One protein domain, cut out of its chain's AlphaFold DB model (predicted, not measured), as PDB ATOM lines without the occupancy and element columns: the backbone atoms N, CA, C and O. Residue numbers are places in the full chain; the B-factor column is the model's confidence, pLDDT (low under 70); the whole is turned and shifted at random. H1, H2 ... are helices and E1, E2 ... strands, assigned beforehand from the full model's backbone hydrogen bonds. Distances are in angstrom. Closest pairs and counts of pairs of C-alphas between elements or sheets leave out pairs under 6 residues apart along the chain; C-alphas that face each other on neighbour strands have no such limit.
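This is residues 3 to 125 of the 300 residues of an uncharacterized protein of Pseudoflavonifractor sp. 60 (UniProt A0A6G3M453). A strongly twisted sheet of three strands, E1, E2 and E3, has helix H2 over its inner strand E2, helix H1 at one end, and helix H3 beside its edge strand E1. A small hairpin, E4 and E5, packs on H3 through E5, while H4 grazes the sheet near E1. The 123 printed residues hold four named helices and five named strands, in the order H1 E1 E2 E3 H2 E4 E5 H3 H4, and both sheets are antiparallel. The class is mixed; the whole is compact, with a radius of gyration of the C-alphas of 14.9 A and spans of 39, 36 and 21 A.

E1, residues 27 to 34, E2, residues 44 to 51, and E3, residues 57 to 63, form a meander, each strand the antiparallel neighbour of the one before. N 28 and O 50 are 2.9 A apart, and N 47 and O 60 2.8 A, both within hydrogen-bond range. E1 bends by 74 degrees at residue 30. H2, residues 70 to 83, is on the sheet at a height of 10.0 A and runs along E2, at 24 degrees on the local plane; their closest C-alphas, of Val 45 and Ile 77, are 6.7 A apart. H1, residues 16 to 26, is also on the sheet, and the closest C-alphas of H1 and E2, of His 26 and Cys 51, are 5.3 A apart. With H1 and H2 on one face, the sheet makes two layers. H3, residues 101 to 111, stands at the sheet's level, 2.4 A; the closest C-alphas of H3 and E1, of Val 28 and Arg 103, are 5.2 A apart. In the hairpin of E4, residues 89 to 91, and E5, residues 95 to 97, N 91 and O 95 are 3.0 A apart, within hydrogen-bond range. H4, residues 115 to 124, only grazes the sheet. Every O i to N i+4 pair is within hydrogen-bond range in H2, H3 and H4, and 6 of 7 in H1.

H1 begins at C-alpha 16, (162.078, 160.715, 153.897), and H4 ends at C-alpha 124, (149.681, 133.222, 153.579). E2 measures 21.3 A and H2 20.2 A.

The C-alphas farthest apart, of Phe 37 and His 93, are 42.0 A apart. The printed part has no cut, and no link is long. Residue 3 is under 70 in pLDDT.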
ATOM      1  N   ASN A   3     161.586 151.866 151.405       68.56
ATOM      2  CA  ASN A   3     160.519 152.029 150.432       68.56
ATOM      3  C   ASN A   3     161.000 151.503 149.091       68.56
ATOM      4  O   ASN A   3     162.104 151.840 148.648       68.56
ATOM      5  N   ARG A   4     160.153 150.722 148.426       80.38
ATOM      6  CA  ARG A   4     160.307 150.478 146.996       80.38
ATOM      7  C   ARG A   4     159.619 151.609 146.248       80.38
ATOM      8  O   ARG A   4     158.463 151.924 146.523       80.38
ATOM      9  N   TYR A   5     160.355 152.246 145.343       83.38
ATOM     10  CA  TYR A   5     159.893 153.413 144.599       83.38
ATOM     11  C   TYR A   5     159.563 153.029 143.159       83.38
ATOM     12  O   TYR A   5     160.331 152.323 142.505       83.38
ATOM     13  N   CYS A   6     158.462 153.564 142.643       88.06
ATOM     14  CA  CYS A   6     158.161 153.518 141.221       88.06
ATOM     15  C   CYS A   6     158.886 154.656 140.475       88.06
ATOM     16  O   CYS A   6     159.485 155.550 141.080       88.06
ATOM     17  N   SER A   7     158.796 154.673 139.143       86.88
ATOM     18  CA  SER A   7     159.418 155.710 138.304       86.88
ATOM     19  C   SER A   7     158.966 157.140 138.640       86.88
ATOM     20  O   SER A   7     159.758 158.070 138.498       86.88
ATOM     21  N   CYS A   8     157.740 157.327 139.143       86.12
ATOM     22  CA  CYS A   8     157.210 158.639 139.531       86.12
ATOM     23  C   CYS A   8     157.911 159.239 140.754       86.12
ATOM     24  O   CYS A   8     157.988 160.457 140.869       86.12
ATOM     25  N   CYS A   9     158.426 158.408 141.663       83.75
ATOM     26  CA  CYS A   9     158.973 158.855 142.946       83.75
ATOM     27  C   CYS A   9     160.415 158.410 143.198       83.75
ATOM     28  O   CYS A   9     160.977 158.737 144.239       83.75
ATOM     29  N   TYR A  10     161.053 157.729 142.241       81.88
ATOM     30  CA  TYR A  10     162.439 157.272 142.374       81.88
ATOM     31  C   TYR A  10     163.420 158.416 142.665       81.88
ATOM     32  O   TYR A  10     164.317 158.282 143.491       81.88
ATOM     33  N   HIS A  11     163.206 159.583 142.052       83.50
ATOM     34  CA  HIS A  11     164.017 160.779 142.293       83.50
ATOM     35  C   HIS A  11     163.904 161.324 143.733       83.50
ATOM     36  O   HIS A  11     164.696 162.178 144.123       83.50
ATOM     37  N   MET A  12     162.934 160.849 144.524       83.00
ATOM     38  CA  MET A  12     162.757 161.196 145.938       83.00
ATOM     39  C   MET A  12     163.476 160.220 146.884       83.00
ATOM     40  O   MET A  12     163.428 160.409 148.103       83.00
ATOM     41  N   ALA A  13     164.144 159.186 146.357       78.00
ATOM     42  CA  ALA A  13     164.920 158.249 147.159       78.00
ATOM     43  C   ALA A  13     165.976 158.992 147.998       78.00
ATOM     44  O   ALA A  13     166.717 159.836 147.499       78.00
ATOM     45  N   GLY A  14     166.026 158.695 149.299       77.44
ATOM     46  CA  GLY A  14     166.898 159.390 150.253       77.44
ATOM     47  C   GLY A  14     166.306 160.668 150.866       77.44
ATOM     48  O   GLY A  14     166.927 161.238 151.759       77.44
ATOM     49  N   SER A  15     165.096 161.085 150.466       84.19
ATOM     50  CA  SER A  15     164.330 162.166 151.105       84.19
ATOM     51  C   SER A  15     163.100 161.605 151.834       84.19
ATOM     52  O   SER A  15     162.048 161.430 151.212       84.19
ATOM     53  N   PRO A  16     163.177 161.338 153.154       80.06
ATOM     54  CA  PRO A  16     162.078 160.715 153.897       80.06
ATOM     55  C   PRO A  16     160.765 161.502 153.822       80.06
ATOM     56  O   PRO A  16     159.700 160.917 153.650       80.06
ATOM     57  N   ASN A  17     160.837 162.836 153.890       82.88
ATOM     58  CA  ASN A  17     159.650 163.691 153.822       82.88
ATOM     59  C   ASN A  17     159.045 163.725 152.411       82.88
ATOM     60  O   ASN A  17     157.824 163.712 152.273       82.88
ATOM     61  N   GLY A  18     159.882 163.748 151.367       83.06
ATOM     62  CA  GLY A  18     159.416 163.702 149.978       83.06
ATOM     63  C   GLY A  18     158.719 162.379 149.666       83.06
ATOM     64  O   GLY A  18     157.585 162.377 149.191       83.06
ATOM     65  N   ALA A  19     159.355 161.267 150.043       83.12
ATOM     66  CA  ALA A  19     158.795 159.928 149.918       83.12
ATOM     67  C   ALA A  19     157.455 159.793 150.657       83.12
ATOM     68  O   ALA A  19     156.462 159.390 150.057       83.12
ATOM     69  N   ALA A  20     157.391 160.200 151.929       85.38
ATOM     70  CA  ALA A  20     156.169 160.103 152.724       85.38
ATOM     71  C   ALA A  20     155.015 160.948 152.153       85.38
ATOM     72  O   ALA A  20     153.864 160.513 152.166       85.38
ATOM     73  N   ASN A  21     155.307 162.141 151.623       87.94
ATOM     74  CA  ASN A  21     154.298 162.983 150.975       87.94
ATOM     75  C   ASN A  21     153.773 162.354 149.679       87.94
ATOM     76  O   ASN A  21     152.567 162.381 149.433       87.94
ATOM     77  N   PHE A  22     154.657 161.750 148.878       90.31
ATOM     78  CA  PHE A  22     154.256 161.040 147.666       90.31
ATOM     79  C   PHE A  22     153.366 159.836 147.990       90.31
ATOM     80  O   PHE A  22     152.269 159.714 147.446       90.31
ATOM     81  N   PHE A  23     153.797 158.980 148.920       91.88
ATOM     82  CA  PHE A  23     153.032 157.801 149.330       91.88
ATOM     83  C   PHE A  23     151.664 158.190 149.897       91.88
ATOM     84  O   PHE A  23     150.660 157.562 149.565       91.88
ATOM     85  N   ARG A  24     151.587 159.283 150.667       91.81
ATOM     86  CA  ARG A  24     150.318 159.775 151.211       91.81
ATOM     87  C   ARG A  24     149.244 159.989 150.147       91.81
ATOM     88  O   ARG A  24     148.088 159.653 150.385       91.81
ATOM     89  N   SER A  25     149.626 160.483 148.981       89.94
ATOM     90  CA  SER A  25     148.696 160.827 147.902       89.94
ATOM     91  C   SER A  25     148.539 159.715 146.859       89.94
ATOM     92  O   SER A  25     147.456 159.560 146.309       89.94
ATOM     93  N   HIS A  26     149.573 158.899 146.625       93.00
ATOM     94  CA  HIS A  26     149.617 158.007 145.457       93.00
ATOM     95  C   HIS A  26     149.727 156.515 145.793       93.00
ATOM     96  O   HIS A  26     149.639 155.696 144.879       93.00
ATOM     97  N   PHE A  27     149.933 156.131 147.057       95.25
ATOM     98  CA  PHE A  27     150.066 154.722 147.432       95.25
ATOM     99  C   PHE A  27     148.708 154.069 147.702       95.25
ATOM    100  O   PHE A  27     148.017 154.437 148.659       95.25
ATOM    101  N   VAL A  28     148.377 153.066 146.887       96.44
ATOM    102  CA  VAL A  28     147.193 152.210 147.021       96.44
ATOM    103  C   VAL A  28     147.654 150.825 147.480       96.44
ATOM    104  O   VAL A  28     148.277 150.115 146.683       96.44
ATOM    105  N   PRO A  29     147.393 150.426 148.738       96.56
ATOM    106  CA  PRO A  29     147.791 149.115 149.232       96.56
ATOM    107  C   PRO A  29     147.004 147.979 148.584       96.56
ATOM    108  O   PRO A  29     145.817 148.117 148.290       96.56
ATOM    109  N   GLU A  30     147.655 146.829 148.431       95.19
ATOM    110  CA  GLU A  30     147.047 145.624 147.862       95.19
ATOM    111  C   GLU A  30     147.176 144.418 148.797       95.19
ATOM    112  O   GLU A  30     146.230 143.637 148.924       95.19
ATOM    113  N   LYS A  31     148.313 144.266 149.487       94.44
ATOM    114  CA  LYS A  31     148.570 143.117 150.366       94.44
ATOM    115  C   LYS A  31     149.642 143.394 151.417       94.44
ATOM    116  O   LYS A  31     150.471 144.286 151.272       94.44
ATOM    117  N   TRP A  32     149.613 142.583 152.468       95.31
ATOM    118  CA  TRP A  32     150.679 142.490 153.459       95.31
ATOM    119  C   TRP A  32     151.616 141.344 153.102       95.31
ATOM    120  O   TRP A  32     151.156 140.283 152.684       95.31
ATOM    121  N   GLU A  33     152.911 141.550 153.295       93.00
ATOM    122  CA  GLU A  33     153.953 140.579 152.985       93.00
ATOM    123  C   GLU A  33     155.045 140.587 154.051       93.00
ATOM    124  O   GLU A  33     155.248 141.566 154.776       93.00
ATOM    125  N   LEU A  34     155.763 139.472 154.130       91.31
ATOM    126  CA  LEU A  34     156.969 139.351 154.925       91.31
ATOM    127  C   LEU A  34     158.151 139.120 153.993       91.31
ATOM    128  O   LEU A  34     158.084 138.301 153.080       91.31
ATOM    129  N   SER A  35     159.244 139.831 154.247       82.19
ATOM    130  CA  SER A  35     160.515 139.611 153.567       82.19
ATOM    131  C   SER A  35     161.549 139.228 154.616       82.19
ATOM    132  O   SER A  35     162.009 140.068 155.391       82.19
ATOM    133  N   TYR A  36     161.856 137.934 154.696       87.69
ATOM    134  CA  TYR A  36     162.865 137.393 155.599       87.69
ATOM    135  C   TYR A  36     163.528 136.152 155.002       87.69
ATOM    136  O   TYR A  36     162.911 135.395 154.254       87.69
ATOM    137  N   PHE A  37     164.783 135.929 155.392       80.50
ATOM    138  CA  PHE A  37     165.485 134.664 155.153       80.50
ATOM    139  C   PHE A  37     165.244 133.668 156.287       80.50
ATOM    140  O   PHE A  37     165.046 132.484 156.044       80.50
ATOM    141  N   LYS A  38     165.229 134.160 157.530       86.12
ATOM    142  CA  LYS A  38     164.848 133.410 158.729       86.12
ATOM    143  C   LYS A  38     163.808 134.209 159.485       86.12
ATOM    144  O   LYS A  38     164.000 135.406 159.689       86.12
ATOM    145  N   LEU A  39     162.748 133.558 159.951       88.31
ATOM    146  CA  LEU A  39     161.671 134.269 160.631       88.31
ATOM    147  C   LEU A  39     162.164 135.031 161.871       88.31
ATOM    148  O   LEU A  39     161.780 136.179 162.064       88.31
ATOM    149  N   GLY A  40     163.087 134.465 162.655       85.19
ATOM    150  CA  GLY A  40     163.700 135.156 163.805       85.19
ATOM    151  C   GLY A  40     164.523 136.409 163.455       85.19
ATOM    152  O   GLY A  40     164.839 137.200 164.338       85.19
ATOM    153  N   GLU A  41     164.856 136.608 162.178       86.56
ATOM    154  CA  GLU A  41     165.543 137.795 161.652       86.56
ATOM    155  C   GLU A  41     164.568 138.761 160.957       86.56
ATOM    156  O   GLU A  41     164.994 139.735 160.339       86.56
ATOM    157  N   CYS A  42     163.257 138.508 161.033       86.81
ATOM    158  CA  CYS A  42     162.245 139.382 160.459       86.81
ATOM    159  C   CYS A  42     162.350 140.785 161.076       86.81
ATOM    160  O   CYS A  42     162.210 140.970 162.283       86.81
ATOM    161  N   MET A  43     162.600 141.789 160.235       84.56
ATOM    162  CA  MET A  43     162.823 143.172 160.680       84.56
ATOM    163  C   MET A  43     161.574 144.049 160.571       84.56
ATOM    164  O   MET A  43     161.532 145.145 161.136       84.56
ATOM    165  N   GLY A  44     160.549 143.591 159.852       91.50
ATOM    166  CA  GLY A  44     159.326 144.347 159.639       91.50
ATOM    167  C   GLY A  44     158.314 143.616 158.771       91.50
ATOM    168  O   GLY A  44     158.608 142.573 158.190       91.50
ATOM    169  N   VAL A  45     157.127 144.202 158.680       94.81
ATOM    170  CA  VAL A  45     156.055 143.767 157.786       94.81
ATOM    171  C   VAL A  45     155.943 144.767 156.646       94.81
ATOM    172  O   VAL A  45     155.894 145.975 156.887       94.81
ATOM    173  N   THR A  46     155.898 144.282 155.412       94.38
ATOM    174  CA  THR A  46     155.778 145.130 154.226       94.38
ATOM    175  C   THR A  46     154.318 145.258 153.819       94.38
ATOM    176  O   THR A  46     153.620 144.263 153.636       94.38
ATOM    177  N   LEU A  47     153.850 146.494 153.663       95.56
ATOM    178  CA  LEU A  47     152.612 146.801 152.961       95.56
ATOM    179  C   LEU A  47     152.965 147.044 151.495       95.56
ATOM    180  O   LEU A  47     153.576 148.061 151.166       95.56
ATOM    181  N   ALA A  48     152.612 146.095 150.632       94.81
ATOM    182  CA  ALA A  48     152.851 146.161 149.199       94.81
ATOM    183  C   ALA A  48     151.596 146.646 148.466       94.81
ATOM    184  O   ALA A  48     150.456 146.362 148.854       94.81
ATOM    185  N   GLY A  49     151.811 147.389 147.391       95.81
ATOM    186  CA  GLY A  49     150.748 147.910 146.552       95.81
ATOM    187  C   GLY A  49     151.304 148.650 145.350       95.81
ATOM    188  O   GLY A  49     152.384 148.341 144.844       95.81
ATOM    189  N   ARG A  50     150.565 149.655 144.888       95.88
ATOM    190  CA  ARG A  50     150.862 150.328 143.624       95.88
ATOM    191  C   ARG A  50     150.701 151.832 143.693       95.88
ATOM    192  O   ARG A  50     149.959 152.374 144.511       95.88
ATOM    193  N   CYS A  51     151.380 152.496 142.770       94.75
ATOM    194  CA  CYS A  51     151.173 153.902 142.474       94.75
ATOM    195  C   CYS A  51     149.834 154.105 141.753       94.75
ATOM    196  O   CYS A  51     149.531 153.400 140.788       94.75
ATOM    197  N   MET A  52     149.052 155.094 142.178       92.50
ATOM    198  CA  MET A  52     147.794 155.465 141.529       92.50
ATOM    199  C   MET A  52     148.002 155.915 140.072       92.50
ATOM    200  O   MET A  52     147.208 155.540 139.210       92.50
ATOM    201  N   ASP A  53     149.099 156.628 139.788       91.62
ATOM    202  CA  ASP A  53     149.353 157.227 138.471       91.62
ATOM    203  C   ASP A  53     149.929 156.227 137.469       91.62
ATOM    204  O   ASP A  53     149.348 155.960 136.419       91.62
ATOM    205  N   CYS A  54     151.101 155.665 137.781       92.81
ATOM    206  CA  CYS A  54     151.844 154.823 136.841       92.81
ATOM    207  C   CYS A  54     151.608 153.328 137.034       92.81
ATOM    208  O   CYS A  54     152.156 152.534 136.274       92.81
ATOM    209  N   ARG A  55     150.850 152.934 138.069       93.00
ATOM    210  CA  ARG A  55     150.624 151.531 138.462       93.00
ATOM    211  C   ARG A  55     151.894 150.742 138.804       93.00
ATOM    212  O   ARG A  55     151.816 149.537 138.997       93.00
ATOM    213  N   GLY A  56     153.043 151.409 138.922       92.75
ATOM    214  CA  GLY A  56     154.287 150.788 139.366       92.75
ATOM    215  C   GLY A  56     154.221 150.351 140.829       92.75
ATOM    216  O   GLY A  56     153.515 150.970 141.630       92.75
ATOM    217  N   GLU A  57     154.975 149.306 141.160       93.19
ATOM    218  CA  GLU A  57     155.029 148.710 142.498       93.19
ATOM    219  C   GLU A  57     155.576 149.700 143.533       93.19
ATOM    220  O   GLU A  57     156.558 150.410 143.291       93.19
ATOM    221  N   LEU A  58     154.916 149.739 144.687       93.12
ATOM    222  CA  LEU A  58     155.293 150.521 145.855       93.12
ATOM    223  C   LEU A  58     155.224 149.626 147.090       93.12
ATOM    224  O   LEU A  58     154.294 148.836 147.246       93.12
ATOM    225  N   GLU A  59     156.191 149.782 147.983       92.94
ATOM    226  CA  GLU A  59     156.270 149.008 149.221       92.94
ATOM    227  C   GLU A  59     156.638 149.934 150.375       92.94
ATOM    228  O   GLU A  59     157.505 150.796 150.223       92.94
ATOM    229  N   GLU A  60     155.988 149.740 151.520       91.25
ATOM    230  CA  GLU A  60     156.286 150.420 152.780       91.25
ATOM    231  C   GLU A  60     156.545 149.372 153.867       91.25
ATOM    232  O   GLU A  60     155.641 148.625 154.246       91.25
ATOM    233  N   THR A  61     157.770 149.317 154.390       92.25
ATOM    234  CA  THR A  61     158.109 148.402 155.488       92.25
ATOM    235  C   THR A  61     157.899 149.052 156.852       92.25
ATOM    236  O   THR A  61     158.604 149.993 157.236       92.25
ATOM    237  N   ILE A  62     156.989 148.466 157.626       93.00
ATOM    238  CA  ILE A  62     156.700 148.832 159.010       93.00
ATOM    239  C   ILE A  62     157.583 147.984 159.933       93.00
ATOM    240  O   ILE A  62     157.477 146.756 159.920       93.00
ATOM    241  N   PRO A  63     158.479 148.603 160.721       92.44
ATOM    242  CA  PRO A  63     159.410 147.863 161.559       92.44
ATOM    243  C   PRO A  63     158.684 147.160 162.707       92.44
ATOM    244  O   PRO A  63     157.792 147.739 163.329       92.44
ATOM    245  N   ILE A  64     159.133 145.950 163.035       91.81
ATOM    246  CA  ILE A  64     158.738 145.261 164.268       91.81
ATOM    247  C   ILE A  64     159.827 145.428 165.343       91.81
ATOM    248  O   ILE A  64     160.993 145.673 165.005       91.81
ATOM    249  N   PRO A  65     159.487 145.343 166.644       89.44
ATOM    250  CA  PRO A  65     160.483 145.431 167.707       89.44
ATOM    251  C   PRO A  65     161.578 144.366 167.560       89.44
ATOM    252  O   PRO A  65     161.304 143.208 167.248       89.44
ATOM    253  N   LYS A  66     162.833 144.761 167.798       88.06
ATOM    254  CA  LYS A  66     163.983 143.851 167.710       88.06
ATOM    255  C   LYS A  66     164.013 142.879 168.888       88.06
ATOM    256  O   LYS A  66     163.621 143.238 169.995       88.06
ATOM    257  N   GLY A  67     164.582 141.694 168.661       86.56
ATOM    258  CA  GLY A  67     164.836 140.700 169.711       86.56
ATOM    259  C   GLY A  67     163.618 139.865 170.111       86.56
ATOM    260  O   GLY A  67     163.688 139.150 171.105       86.56
ATOM    261  N   LEU A  68     162.517 139.948 169.358       91.81
ATOM    262  CA  LEU A  68     161.362 139.071 169.538       91.81
ATOM    263  C   LEU A  68     161.614 137.705 168.889       91.81
ATOM    264  O   LEU A  68     162.258 137.613 167.847       91.81
ATOM    265  N   ALA A  69     161.061 136.649 169.484       92.06
ATOM    266  CA  ALA A  69     161.101 135.289 168.955       92.06
ATOM    267  C   ALA A  69     159.804 134.538 169.299       92.06
ATOM    268  O   ALA A  69     159.032 134.982 170.151       92.06
ATOM    269  N   GLY A  70     159.564 133.402 168.637       92.44
ATOM    270  CA  GLY A  70     158.427 132.522 168.928       92.44
ATOM    271  C   GLY A  70     157.071 133.240 168.910       92.44
ATOM    272  O   GLY A  70     156.791 134.033 168.008       92.44
ATOM    273  N   ASP A  71     156.243 132.969 169.922       95.81
ATOM    274  CA  ASP A  71     154.887 133.522 170.057       95.81
ATOM    275  C   ASP A  71     154.868 135.060 170.095       95.81
ATOM    276  O   ASP A  71     153.961 135.665 169.521       95.81
ATOM    277  N   ASP A  72     155.864 135.701 170.719       95.94
ATOM    278  CA  ASP A  72     155.930 137.166 170.829       95.94
ATOM    279  C   ASP A  72     156.195 137.824 169.471       95.94
ATOM    280  O   ASP A  72     155.604 138.855 169.141       95.94
ATOM    281  N   LEU A  73     157.047 137.200 168.652       96.12
ATOM    282  CA  LEU A  73     157.297 137.643 167.284       96.12
ATOM    283  C   LEU A  73     156.041 137.491 166.418       96.12
ATOM    284  O   LEU A  73     155.642 138.439 165.741       96.12
ATOM    285  N   LEU A  74     155.391 136.323 166.466       97.38
ATOM    286  CA  LEU A  74     154.160 136.064 165.713       97.38
ATOM    287  C   LEU A  74     153.050 137.044 166.105       97.38
ATOM    288  O   LEU A  74     152.381 137.600 165.232       97.38
ATOM    289  N   LYS A  75     152.918 137.333 167.405       97.12
ATOM    290  CA  LYS A  75     151.988 138.340 167.912       97.12
ATOM    291  C   LYS A  75     152.313 139.735 167.380       97.12
ATOM    292  O   LYS A  75     151.408 140.416 166.908       97.12
ATOM    293  N   ALA A  76     153.576 140.157 167.425       96.69
ATOM    294  CA  ALA A  76     153.976 141.478 166.946       96.69
ATOM    295  C   ALA A  76     153.703 141.659 165.445       96.69
ATOM    296  O   ALA A  76     153.208 142.710 165.034       96.69
ATOM    297  N   ILE A  77     153.966 140.631 164.631       97.31
ATOM    298  CA  ILE A  77     153.621 140.635 163.203       97.31
ATOM    299  C   ILE A  77     152.101 140.749 163.035       97.31
ATOM    300  O   ILE A  77     151.632 141.602 162.281       97.31
ATOM    301  N   TYR A  78     151.329 139.929 163.757       97.44
ATOM    302  CA  TYR A  78     149.869 139.916 163.660       97.44
ATOM    303  C   TYR A  78     149.271 141.279 164.025       97.44
ATOM    304  O   TYR A  78     148.526 141.857 163.237       97.44
ATOM    305  N   ASP A  79     149.650 141.833 165.179       96.56
ATOM    306  CA  ASP A  79     149.192 143.143 165.643       96.56
ATOM    307  C   ASP A  79     149.550 144.248 164.640       96.56
ATOM    308  O   ASP A  79     148.716 145.101 164.335       96.56
ATOM    309  N   THR A  80     150.764 144.211 164.074       96.44
ATOM    310  CA  THR A  80     151.207 145.188 163.067       96.44
ATOM    311  C   THR A  80     150.284 145.180 161.851       96.44
ATOM    312  O   THR A  80     149.792 146.236 161.458       96.44
ATOM    313  N   VAL A  81     149.972 144.000 161.302       96.19
ATOM    314  CA  VAL A  81     149.054 143.847 160.158       96.19
ATOM    315  C   VAL A  81     147.651 144.376 160.482       96.19
ATOM    316  O   VAL A  81     147.009 145.010 159.637       96.19
ATOM    317  N   GLN A  82     147.160 144.126 161.701       95.62
ATOM    318  CA  GLN A  82     145.803 144.502 162.108       95.62
ATOM    319  C   GLN A  82     145.650 145.983 162.468       95.62
ATOM    320  O   GLN A  82     144.552 146.515 162.344       95.62
ATOM    321  N   ILE A  83     146.711 146.648 162.927       94.81
ATOM    322  CA  ILE A  83     146.611 148.000 163.496       94.81
ATOM    323  C   ILE A  83     147.209 149.044 162.559       94.81
ATOM    324  O   ILE A  83     146.662 150.138 162.433       94.81
ATOM    325  N   ALA A  84     148.320 148.740 161.886       95.69
ATOM    326  CA  ALA A  84     149.024 149.741 161.102       95.69
ATOM    327  C   ALA A  84     148.182 150.207 159.906       95.69
ATOM    328  O   ALA A  84     147.653 149.407 159.137       95.69
ATOM    329  N   HIS A  85     148.064 151.520 159.750       95.31
ATOM    330  CA  HIS A  85     147.318 152.166 158.670       95.31
ATOM    331  C   HIS A  85     148.128 153.356 158.123       95.31
ATOM    332  O   HIS A  85     147.725 154.515 158.264       95.31
ATOM    333  N   PRO A  86     149.338 153.114 157.578       94.31
ATOM    334  CA  PRO A  86     150.209 154.192 157.134       94.31
ATOM    335  C   PRO A  86     149.472 155.119 156.165       94.31
ATOM    336  O   PRO A  86     148.698 154.679 155.312       94.31
ATOM    337  N   TYR A  87     149.734 156.415 156.343       94.12
ATOM    338  CA  TYR A  87     149.195 157.525 155.555       94.12
ATOM    339  C   TYR A  87     147.709 157.863 155.732       94.12
ATOM    340  O   TYR A  87     147.296 158.921 155.258       94.12
ATOM    341  N   ASP A  88     146.953 157.063 156.483       94.94
ATOM    342  CA  ASP A  88     145.561 157.361 156.827       94.94
ATOM    343  C   ASP A  88     145.391 157.644 158.318       94.94
ATOM    344  O   ASP A  88     146.188 157.243 159.174       94.94
ATOM    345  N   LYS A  89     144.312 158.361 158.624       94.62
ATOM    346  CA  LYS A  89     143.814 158.576 159.981       94.62
ATOM    347  C   LYS A  89     142.480 157.862 160.141       94.62
ATOM    348  O   LYS A  89     141.762 157.666 159.167       94.62
ATOM    349  N   ILE A  90     142.129 157.536 161.379       94.69
ATOM    350  CA  ILE A  90     140.822 156.984 161.732       94.69
ATOM    351  C   ILE A  90     140.075 157.945 162.659       94.69
ATOM    352  O   ILE A  90     140.656 158.542 163.567       94.69
ATOM    353  N   SER A  91     138.780 158.122 162.411       93.56
ATOM    354  CA  SER A  91     137.859 158.876 163.262       93.56
ATOM    355  C   SER A  91     136.611 158.043 163.528       93.56
ATOM    356  O   SER A  91     136.106 157.380 162.625       93.56
ATOM    357  N   GLY A  92     136.072 158.110 164.748       89.31
ATOM    358  CA  GLY A  92     134.892 157.330 165.137       89.31
ATOM    359  C   GLY A  92     133.620 157.651 164.341       89.31
ATOM    360  O   GLY A  92     132.713 156.830 164.308       89.31
ATOM    361  N   HIS A  93     133.545 158.818 163.689       87.31
ATOM    362  CA  HIS A  93     132.355 159.235 162.934       87.31
ATOM    363  C   HIS A  93     132.404 158.891 161.443       87.31
ATOM    364  O   HIS A  93     131.363 158.613 160.857       87.31
ATOM    365  N   ILE A  94     133.587 158.943 160.828       88.56
ATOM    366  CA  ILE A  94     133.760 158.812 159.368       88.56
ATOM    367  C   ILE A  94     134.605 157.597 158.962       88.56
ATOM    368  O   ILE A  94     134.695 157.297 157.780       88.56
ATOM    369  N   GLY A  95     135.205 156.885 159.920       94.19
ATOM    370  CA  GLY A  95     136.105 155.767 159.647       94.19
ATOM    371  C   GLY A  95     137.495 156.227 159.209       94.19
ATOM    372  O   GLY A  95     138.004 157.240 159.705       94.19
ATOM    373  N   TYR A  96     138.123 155.450 158.323       96.56
ATOM    374  CA  TYR A  96     139.413 155.792 157.724       96.56
ATOM    375  C   TYR A  96     139.270 156.933 156.720       96.56
ATOM    376  O   TYR A  96     138.330 156.955 155.928       96.56
ATOM    377  N   TYR A  97     140.212 157.871 156.750       94.62
ATOM    378  CA  TYR A  97     140.287 158.972 155.798       94.62
ATOM    379  C   TYR A  97     141.741 159.391 155.547       94.62
ATOM    380  O   TYR A  97     142.600 159.336 156.436       94.62
ATOM    381  N   GLY A  98     141.998 159.867 154.333       92.62
ATOM    382  CA  GLY A  98     143.295 160.345 153.869       92.62
ATOM    383  C   GLY A  98     143.203 160.882 152.442       92.62
ATOM    384  O   GLY A  98     142.114 160.990 151.883       92.62
ATOM    385  N   ASP A  99     144.351 161.191 151.840       92.62
ATOM    386  CA  ASP A  99     144.417 161.753 150.480       92.62
ATOM    387  C   ASP A  99     144.153 160.697 149.379       92.62
ATOM    388  O   ASP A  99     144.168 161.019 148.195       92.62
ATOM    389  N   CYS A 100     143.917 159.433 149.755       93.62
ATOM    390  CA  CYS A 100     143.646 158.317 148.850       93.62
ATOM    391  C   CYS A 100     142.466 157.480 149.369       93.62
ATOM    392  O   CYS A 100     142.606 156.708 150.318       93.62
ATOM    393  N   GLU A 101     141.311 157.604 148.717       93.19
ATOM    394  CA  GLU A 101     140.081 156.895 149.100       93.19
ATOM    395  C   GLU A 101     140.219 155.367 148.984       93.19
ATOM    396  O   GLU A 101     139.802 154.638 149.883       93.19
ATOM    397  N   GLU A 102     140.871 154.870 147.926       95.31
ATOM    398  CA  GLU A 102     141.114 153.430 147.722       95.31
ATOM    399  C   GLU A 102     141.891 152.810 148.898       95.31
ATOM    400  O   GLU A 102     141.615 151.683 149.313       95.31
ATOM    401  N   ARG A 103     142.822 153.567 149.490       96.19
ATOM    402  CA  ARG A 103     143.567 153.143 150.677       96.19
ATOM    403  C   ARG A 103     142.699 153.130 151.936       96.19
ATOM    404  O   ARG A 103     142.756 152.164 152.697       96.19
ATOM    405  N   SER A 104     141.854 154.138 152.135       96.19
ATOM    406  CA  SER A 104     140.904 154.153 153.255       96.19
ATOM    407  C   SER A 104     139.913 152.987 153.175       96.19
ATOM    408  O   SER A 104     139.599 152.353 154.189       96.19
ATOM    409  N   LEU A 105     139.477 152.634 151.960       95.94
ATOM    410  CA  LEU A 105     138.671 151.442 151.707       95.94
ATOM    411  C   LEU A 105     139.441 150.156 152.020       95.94
ATOM    412  O   LEU A 105     138.880 149.281 152.673       95.94
ATOM    413  N   PHE A 106     140.721 150.051 151.644       96.69
ATOM    414  CA  PHE A 106     141.556 148.890 151.973       96.69
ATOM    415  C   PHE A 106     141.602 148.613 153.487       96.69
ATOM    416  O   PHE A 106     141.349 147.480 153.910       96.69
ATOM    417  N   TYR A 107     141.856 149.634 154.318       97.06
ATOM    418  CA  TYR A 107     141.879 149.470 155.780       97.06
ATOM    419  C   TYR A 107     140.490 149.168 156.357       97.06
ATOM    420  O   TYR A 107     140.353 148.293 157.213       97.06
ATOM    421  N   THR A 108     139.441 149.808 155.835       96.38
ATOM    422  CA  THR A 108     138.051 149.509 156.221       96.38
ATOM    423  C   THR A 108     137.690 148.054 155.906       96.38
ATOM    424  O   THR A 108     137.129 147.342 156.740       96.38
ATOM    425  N   SER A 109     138.040 147.573 154.710       95.44
ATOM    426  CA  SER A 109     137.832 146.183 154.308       95.44
ATOM    427  C   SER A 109     138.617 145.218 155.187       95.44
ATOM    428  O   SER A 109     138.051 144.197 155.567       95.44
ATOM    429  N   ARG A 110     139.874 145.530 155.539       95.50
ATOM    430  CA  ARG A 110     140.674 144.729 156.480       95.50
ATOM    431  C   ARG A 110     139.956 144.571 157.821       95.50
ATOM    432  O   ARG A 110     139.791 143.447 158.291       95.50
ATOM    433  N   ASP A 111     139.497 145.670 158.410       94.88
ATOM    434  CA  ASP A 111     138.892 145.653 159.746       94.88
ATOM    435  C   ASP A 111     137.544 144.916 159.759       94.88
ATOM    436  O   ASP A 111     137.211 144.253 160.739       94.88
ATOM    437  N   ASN A 112     136.820 144.915 158.640       95.62
ATOM    438  CA  ASN A 112     135.567 144.173 158.488       95.62
ATOM    439  C   ASN A 112     135.749 142.662 158.229       95.62
ATOM    440  O   ASN A 112     134.763 141.922 158.185       95.62
ATOM    441  N   ARG A 113     136.983 142.164 158.055       95.06
ATOM    442  CA  ARG A 113     137.237 140.727 157.855       95.06
ATOM    443  C   ARG A 113     136.922 139.934 159.117       95.06
ATOM    444  O   ARG A 113     137.309 140.310 160.222       95.06
ATOM    445  N   SER A 114     136.300 138.770 158.929       95.19
ATOM    446  CA  SER A 114     136.129 137.790 160.004       95.19
ATOM    447  C   SER A 114     137.482 137.291 160.516       95.19
ATOM    448  O   SER A 114     138.461 137.246 159.767       95.19
ATOM    449  N   GLN A 115     137.528 136.832 161.770       95.25
ATOM    450  CA  GLN A 115     138.751 136.275 162.356       95.25
ATOM    451  C   GLN A 115     139.333 135.133 161.509       95.25
ATOM    452  O   GLN A 115     140.536 135.085 161.283       95.25
ATOM    453  N   ARG A 116     138.484 134.266 160.943       93.62
ATOM    454  CA  ARG A 116     138.917 133.204 160.021       93.62
ATOM    455  C   ARG A 116     139.677 133.759 158.816       93.62
ATOM    456  O   ARG A 116     140.681 133.181 158.407       93.62
ATOM    457  N   GLN A 117     139.169 134.830 158.210       93.81
ATOM    458  CA  GLN A 117     139.794 135.431 157.036       93.81
ATOM    459  C   GLN A 117     141.127 136.091 157.405       93.81
ATOM    460  O   GLN A 117     142.110 135.881 156.702       93.81
ATOM    461  N   ARG A 118     141.187 136.772 158.557       95.62
ATOM    462  CA  ARG A 118     142.433 137.334 159.104       95.62
ATOM    463  C   ARG A 118     143.489 136.253 159.341       95.62
ATOM    464  O   ARG A 118     144.621 136.409 158.903       95.62
ATOM    465  N   SER A 119     143.115 135.129 159.957       95.81
ATOM    466  CA  SER A 119     144.023 133.995 160.178       95.81
ATOM    467  C   SER A 119     144.546 133.396 158.865       95.81
ATOM    468  O   SER A 119     145.713 133.028 158.779       95.81
ATOM    469  N   LYS A 120     143.708 133.310 157.821       93.75
ATOM    470  CA  LYS A 120     144.139 132.819 156.500       93.75
ATOM    471  C   LYS A 120     145.164 133.741 155.849       93.75
ATOM    472  O   LYS A 120     146.197 133.253 155.410       93.75
ATOM    473  N   GLU A 121     144.876 135.038 155.807       93.44
ATOM    474  CA  GLU A 121     145.769 136.038 155.212       93.44
ATOM    475  C   GLU A 121     147.093 136.111 155.971       93.44
ATOM    476  O   GLU A 121     148.151 136.115 155.354       93.44
ATOM    477  N   PHE A 122     147.047 136.063 157.308       96.00
ATOM    478  CA  PHE A 122     148.251 135.996 158.130       96.00
ATOM    479  C   PHE A 122     149.109 134.780 157.775       96.00
ATOM    480  O   PHE A 122     150.304 134.918 157.556       96.00
ATOM    481  N   LEU A 123     148.504 133.593 157.659       94.50
ATOM    482  CA  LEU A 123     149.231 132.367 157.329       94.50
ATOM    483  C   LEU A 123     149.832 132.388 155.910       94.50
ATOM    484  O   LEU A 123     150.860 131.764 155.663       94.50
ATOM    485  N   GLU A 124     149.199 133.083 154.963       91.62
ATOM    486  CA  GLU A 124     149.681 133.222 153.579       91.62
ATOM    487  C   GLU A 124     150.978 134.034 153.465       91.62
ATOM    488  O   GLU A 124     151.750 133.801 152.531       91.62
ATOM    489  N   MET A 125     151.261 134.896 154.446       92.75
ATOM    490  CA  MET A 125     152.476 135.714 154.500       92.75
ATOM    491  C   MET A 125     153.748 134.921 154.832       92.75
ATOM    492  O   MET A 125     154.843 135.443 154.644       92.75
TER     493      MET A 125